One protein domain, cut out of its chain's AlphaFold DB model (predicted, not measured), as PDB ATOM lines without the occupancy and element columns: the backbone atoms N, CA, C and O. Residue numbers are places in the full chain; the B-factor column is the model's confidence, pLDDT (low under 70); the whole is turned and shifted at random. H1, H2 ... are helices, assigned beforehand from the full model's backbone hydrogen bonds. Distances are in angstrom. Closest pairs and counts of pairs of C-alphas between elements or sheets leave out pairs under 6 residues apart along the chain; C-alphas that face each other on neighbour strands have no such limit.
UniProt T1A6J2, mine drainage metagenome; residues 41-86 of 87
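Overview. This is residues 41 to 86 of the 87 residues of a protein of mine drainage metagenome (UniProt T1A6J2). This domain has little regular structure: H1 stands on one side and the short helix H2 on the other, joined by a long looping stretch, residues 58 to 80, that passes through the middle and also reaches the outside, its C-alphas lying 2 to 14 A from the mean of the C-alphas. That stretch folds back on itself where residues 66 to 67 pair antiparallel with residues 70 to 71. The printed part has 46 residues with two named helices, H1 then H2, and no named strand; the class is all helix, with 14 residues in named elements. It is compact, with a radius of gyration of the C-alphas of 10.2 A, and spans 26 by 22 by 16 A.

Arrangement. Look first at H1, residues 48 to 57, where 5 of 6 O i to N i+4 pairs are within hydrogen-bond range. H2, residues 81 to 84, is too short for such a pair. H1 and H2 are apart.

Along the chain. Find C-alpha 48 at (75.540, 123.559, 132.632); from there H1 runs 14.9 A to C-alpha 57. H2 ends at C-alpha 84, (92.134, 119.081, 139.441), 5.2 A from C-alpha 81.

Size, cuts and confidence. The C-alphas of Gln 59 and Tyr 68 are the two farthest apart, 28.4 A. The link from H1 to H2 is long, the printed part has no cut, and no printed residue is under 70 in pLDDT.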
ATOM      1  N   TYR A  41      89.315 110.615 129.706       96.81
ATOM      2  CA  TYR A  41      88.934 111.561 128.663       96.81
ATOM      3  C   TYR A  41      88.233 112.769 129.291       96.81
ATOM      4  O   TYR A  41      87.809 112.726 130.446       96.81
ATOM      5  N   VAL A  42      88.088 113.837 128.509       97.25
ATOM      6  CA  VAL A  42      87.333 115.037 128.881       97.25
ATOM      7  C   VAL A  42      86.247 115.265 127.838       97.25
ATOM      8  O   VAL A  42      86.538 115.273 126.643       97.25
ATOM      9  N   ILE A  43      85.007 115.461 128.288       97.75
ATOM     10  CA  ILE A  43      83.880 115.822 127.422       97.75
ATOM     11  C   ILE A  43      83.593 117.313 127.623       97.75
ATOM     12  O   ILE A  43      83.141 117.696 128.705       97.75
ATOM     13  N   PRO A  44      83.864 118.179 126.630       96.88
ATOM     14  CA  PRO A  44      83.434 119.566 126.694       96.88
ATOM     15  C   PRO A  44      81.910 119.640 126.537       96.88
ATOM     16  O   PRO A  44      81.345 118.995 125.660       96.88
ATOM     17  N   ALA A  45      81.263 120.458 127.361       97.00
ATOM     18  CA  ALA A  45      79.831 120.734 127.287       97.00
ATOM     19  C   ALA A  45      79.607 122.242 127.127       97.00
ATOM     20  O   ALA A  45      80.298 123.053 127.751       97.00
ATOM     21  N   MET A  46      78.638 122.623 126.298       95.50
ATOM     22  CA  MET A  46      78.307 124.024 126.041       95.50
ATOM     23  C   MET A  46      77.521 124.625 127.210       95.50
ATOM     24  O   MET A  46      77.717 125.786 127.587       95.50
ATOM     25  N   THR A  47      76.626 123.834 127.811       97.06
ATOM     26  CA  THR A  47      75.732 124.301 128.878       97.06
ATOM     27  C   THR A  47      75.916 123.537 130.187       97.06
ATOM     28  O   THR A  47      76.374 122.397 130.222       97.06
ATOM     29  N   VAL A  48      75.520 124.174 131.294       96.50
ATOM     30  CA  VAL A  48      75.540 123.559 132.632       96.50
ATOM     31  C   VAL A  48      74.612 122.344 132.686       96.50
ATOM     32  O   VAL A  48      74.982 121.307 133.227       96.50
ATOM     33  N   SER A  49      73.419 122.461 132.098       97.00
ATOM     34  CA  SER A  49      72.430 121.380 132.062       97.00
ATOM     35  C   SER A  49      72.934 120.169 131.281       97.00
ATOM     36  O   SER A  49      72.769 119.045 131.744       97.00
ATOM     37  N   GLU A  50      73.586 120.396 130.139       97.88
ATOM     38  CA  GLU A  50      74.221 119.345 129.337       97.88
ATOM     39  C   GLU A  50      75.312 118.622 130.133       97.88
ATOM     40  O   GLU A  50      75.271 117.399 130.238       97.88
ATOM     41  N   ALA A  51      76.225 119.362 130.773       97.81
ATOM     42  CA  ALA A  51      77.292 118.776 131.584       97.81
ATOM     43  C   ALA A  51      76.748 117.873 132.707       97.81
ATOM     44  O   ALA A  51      77.246 116.768 132.910       97.81
ATOM     45  N   ILE A  52      75.696 118.323 133.402       96.94
ATOM     46  CA  ILE A  52      75.032 117.556 134.470       96.94
ATOM     47  C   ILE A  52      74.280 116.343 133.911       96.94
ATOM     48  O   ILE A  52      74.172 115.324 134.590       96.94
ATOM     49  N   SER A  53      73.700 116.446 132.713       97.56
ATOM     50  CA  SER A  53      73.019 115.312 132.083       97.56
ATOM     51  C   SER A  53      74.024 114.223 131.729       97.56
ATOM     52  O   SER A  53      73.873 113.087 132.168       97.56
ATOM     53  N   VAL A  54      75.101 114.596 131.032       97.62
ATOM     54  CA  VAL A  54      76.157 113.673 130.601       97.62
ATOM     55  C   VAL A  54      76.847 113.016 131.798       97.62
ATOM     56  O   VAL A  54      77.117 111.818 131.769       97.62
ATOM     57  N   SER A  55      77.098 113.752 132.887       97.00
ATOM     58  CA  SER A  55      77.760 113.177 134.066       97.00
ATOM     59  C   SER A  55      76.935 112.075 134.741       97.00
ATOM     60  O   SER A  55      77.493 111.139 135.301       97.00
ATOM     61  N   LYS A  56      75.601 112.137 134.669       96.75
ATOM     62  CA  LYS A  56      74.727 111.091 135.230       96.75
ATOM     63  C   LYS A  56      74.753 109.794 134.428       96.75
ATOM     64  O   LYS A  56      74.438 108.745 134.979       96.75
ATOM     65  N   GLU A  57      75.105 109.868 133.151       97.56
ATOM     66  CA  GLU A  57      75.173 108.715 132.249       97.56
ATOM     67  C   GLU A  57      76.529 107.997 132.324       97.56
ATOM     68  O   GLU A  57      76.661 106.862 131.873       97.56
ATOM     69  N   ILE A  58      77.543 108.637 132.918       97.00
ATOM     70  CA  ILE A  58      78.914 108.131 132.976       97.00
ATOM     71  C   ILE A  58      79.287 107.816 134.423       97.00
ATOM     72  O   ILE A  58      79.434 108.707 135.264       97.00
ATOM     73  N   GLN A  59      79.510 106.533 134.697       95.44
ATOM     74  CA  GLN A  59      80.013 106.081 135.990       95.44
ATOM     75  C   GLN A  59      81.402 106.672 136.276       95.44
ATOM     76  O   GLN A  59      82.259 106.714 135.394       95.44
ATOM     77  N   ASN A  60      81.633 107.084 137.526       94.56
ATOM     78  CA  ASN A  60      82.890 107.692 137.986       94.56
ATOM     79  C   ASN A  60      83.287 108.959 137.202       94.56
ATOM     80  O   ASN A  60      84.472 109.232 137.014       94.56
ATOM     81  N   SER A  61      82.302 109.723 136.722       96.25
ATOM     82  CA  SER A  61      82.545 111.034 136.123       96.25
ATOM     83  C   SER A  61      82.617 112.137 137.181       96.25
ATOM     84  O   SER A  61      82.082 112.005 138.281       96.25
ATOM     85  N   ILE A  62      83.297 113.229 136.830       95.94
ATOM     86  CA  ILE A  62      83.424 114.435 137.650       95.94
ATOM     87  C   ILE A  62      83.072 115.631 136.769       95.94
ATOM     88  O   ILE A  62      83.539 115.749 135.633       95.94
ATOM     89  N   THR A  63      82.261 116.534 137.299       97.50
ATOM     90  CA  THR A  63      81.892 117.794 136.655       97.50
ATOM     91  C   THR A  63      82.863 118.909 137.046       97.50
ATOM     92  O   THR A  63      83.089 119.199 138.222       97.50
ATOM     93  N   ILE A  64      83.448 119.559 136.038       97.25
ATOM     94  CA  ILE A  64      84.456 120.614 136.203       97.25
ATOM     95  C   ILE A  64      84.037 121.817 135.369       97.25
ATOM     96  O   ILE A  64      83.741 121.684 134.182       97.25
ATOM     97  N   GLY A  65      84.005 123.005 135.969       96.94
ATOM     98  CA  GLY A  65      83.597 124.198 135.237       96.94
ATOM     99  C   GLY A  65      83.421 125.430 136.102       96.94
ATOM    100  O   GLY A  65      83.457 125.382 137.333       96.94
ATOM    101  N   GLU A  66      83.238 126.561 135.431       97.12
ATOM    102  CA  GLU A  66      83.059 127.851 136.083       97.12
ATOM    103  C   GLU A  66      82.159 128.800 135.279       97.12
ATOM    104  O   GLU A  66      81.877 128.595 134.090       97.12
ATOM    105  N   ARG A  67      81.692 129.843 135.968       96.25
ATOM    106  CA  ARG A  67      81.231 131.099 135.375       96.25
ATOM    107  C   ARG A  67      81.867 132.242 136.152       96.25
ATOM    108  O   ARG A  67      81.794 132.258 137.379       96.25
ATOM    109  N   TYR A  68      82.470 133.195 135.446       94.75
ATOM    110  CA  TYR A  68      83.167 134.340 136.049       94.75
ATOM    111  C   TYR A  68      84.272 133.933 137.048       94.75
ATOM    112  O   TYR A  68      84.524 134.626 138.028       94.75
ATOM    113  N   GLY A  69      84.915 132.785 136.829       94.12
ATOM    114  CA  GLY A  69      85.932 132.201 137.707       94.12
ATOM    115  C   GLY A  69      85.379 131.401 138.891       94.12
ATOM    116  O   GLY A  69      86.152 130.769 139.618       94.12
ATOM    117  N   ILE A  70      84.060 131.378 139.083       96.19
ATOM    118  CA  ILE A  70      83.394 130.772 140.240       96.19
ATOM    119  C   ILE A  70      82.871 129.382 139.874       96.19
ATOM    120  O   ILE A  70      82.284 129.191 138.806       96.19
ATOM    121  N   LYS A  71      83.059 128.408 140.775       96.56
ATOM    122  CA  LYS A  71      82.524 127.050 140.608       96.56
ATOM    123  C   LYS A  71      81.003 127.097 140.474       96.56
ATOM    124  O   LYS A  71      80.322 127.756 141.257       96.56
ATOM    125  N   LEU A  72      80.476 126.352 139.511       97.06
ATOM    126  CA  LEU A  72      79.037 126.229 139.317       97.06
ATOM    127  C   LEU A  72      78.374 125.471 140.485       97.06
ATOM    128  O   LEU A  72      78.939 124.497 140.992       97.06
ATOM    129  N   PRO A  73      77.156 125.856 140.906       95.56
ATOM    130  CA  PRO A  73      76.373 125.040 141.822       95.56
ATOM    131  C   PRO A  73      76.199 123.626 141.265       95.56
ATOM    132  O   PRO A  73      75.948 123.455 140.073       95.56
ATOM    133  N   ARG A  74      76.293 122.620 142.144       94.94
ATOM    134  CA  ARG A  74      76.192 121.186 141.807       94.94
ATOM    135  C   ARG A  74      77.346 120.625 140.973       94.94
ATOM    136  O   ARG A  74      77.298 119.440 140.668       94.94
ATOM    137  N   PHE A  75      78.349 121.432 140.624       97.44
ATOM    138  CA  PHE A  75      79.591 120.910 140.067       97.44
ATOM    139  C   PHE A  75      80.523 120.443 141.181       97.44
ATOM    140  O   PHE A  75      80.612 121.064 142.252       97.44
ATOM    141  N   ASP A  76      81.268 119.386 140.895       96.69
ATOM    142  CA  ASP A  76      82.246 118.819 141.815       96.69
ATOM    143  C   ASP A  76      83.404 119.807 142.010       96.69
ATOM    144  O   ASP A  76      83.717 120.191 143.144       96.69
ATOM    145  N   LEU A  77      83.949 120.344 140.906       96.50
ATOM    146  CA  LEU A  77      85.157 121.177 140.911       96.50
ATOM    147  C   LEU A  77      85.048 122.473 140.108       96.50
ATOM    148  O   LEU A  77      84.279 122.605 139.154       96.50
ATOM    149  N   ASN A  78      85.889 123.435 140.496       95.62
ATOM    150  CA  ASN A  78      86.181 124.627 139.705       95.62
ATOM    151  C   ASN A  78      87.127 124.263 138.541       95.62
ATOM    152  O   ASN A  78      87.842 123.266 138.599       95.62
ATOM    153  N   ASN A  79      87.213 125.111 137.516       96.88
ATOM    154  CA  ASN A  79      88.194 125.028 136.429       96.88
ATOM    155  C   ASN A  79      89.615 125.471 136.865       96.88
ATOM    156  O   ASN A  79      90.274 126.263 136.189       96.88
ATOM    157  N   SER A  80      90.060 125.027 138.041       96.75
ATOM    158  CA  SER A  80      91.377 125.317 138.611       96.75
ATOM    159  C   SER A  80      92.322 124.143 138.354       96.75
ATOM    160  O   SER A  80      92.051 123.053 138.858       96.75
ATOM    161  N   PRO A  81      93.459 124.338 137.659       96.94
ATOM    162  CA  PRO A  81      94.434 123.267 137.457       96.94
ATOM    163  C   PRO A  81      94.928 122.653 138.775       96.94
ATOM    164  O   PRO A  81      95.115 121.448 138.858       96.94
ATOM    165  N   HIS A  82      95.084 123.469 139.819       96.44
ATOM    166  CA  HIS A  82      95.502 123.004 141.143       96.44
ATOM    167  C   HIS A  82      94.437 122.161 141.856       96.44
ATOM    168  O   HIS A  82      94.781 121.251 142.605       96.44
ATOM    169  N   ASP A  83      93.148 122.449 141.658       93.56
ATOM    170  CA  ASP A  83      92.093 121.645 142.289       93.56
ATOM    171  C   ASP A  83      92.017 120.279 141.607       93.56
ATOM    172  O   ASP A  83      91.899 119.254 142.269       93.56
ATOM    173  N   VAL A  84      92.162 120.278 140.282       95.00
ATOM    174  CA  VAL A  84      92.134 119.081 139.441       95.00
ATOM    175  C   VAL A  84      93.399 118.223 139.581       95.00
ATOM    176  O   VAL A  84      93.340 117.027 139.331       95.00
ATOM    177  N   SER A  85      94.529 118.776 140.027       94.62
ATOM    178  CA  SER A  85      95.764 118.005 140.240       94.62
ATOM    179  C   SER A  85      95.789 117.173 141.527       94.62
ATOM    180  O   SER A  85      96.828 116.608 141.857       94.62
ATOM    181  N   LYS A  86      94.716 117.203 142.324       86.62
ATOM    182  CA  LYS A  86      94.625 116.521 143.630       86.62
ATOM    183  C   LYS A  86      93.862 115.196 143.576       86.62
ATOM    184  O   LYS A  86      93.653 114.590 144.625       86.62
TER     185      LYS A  86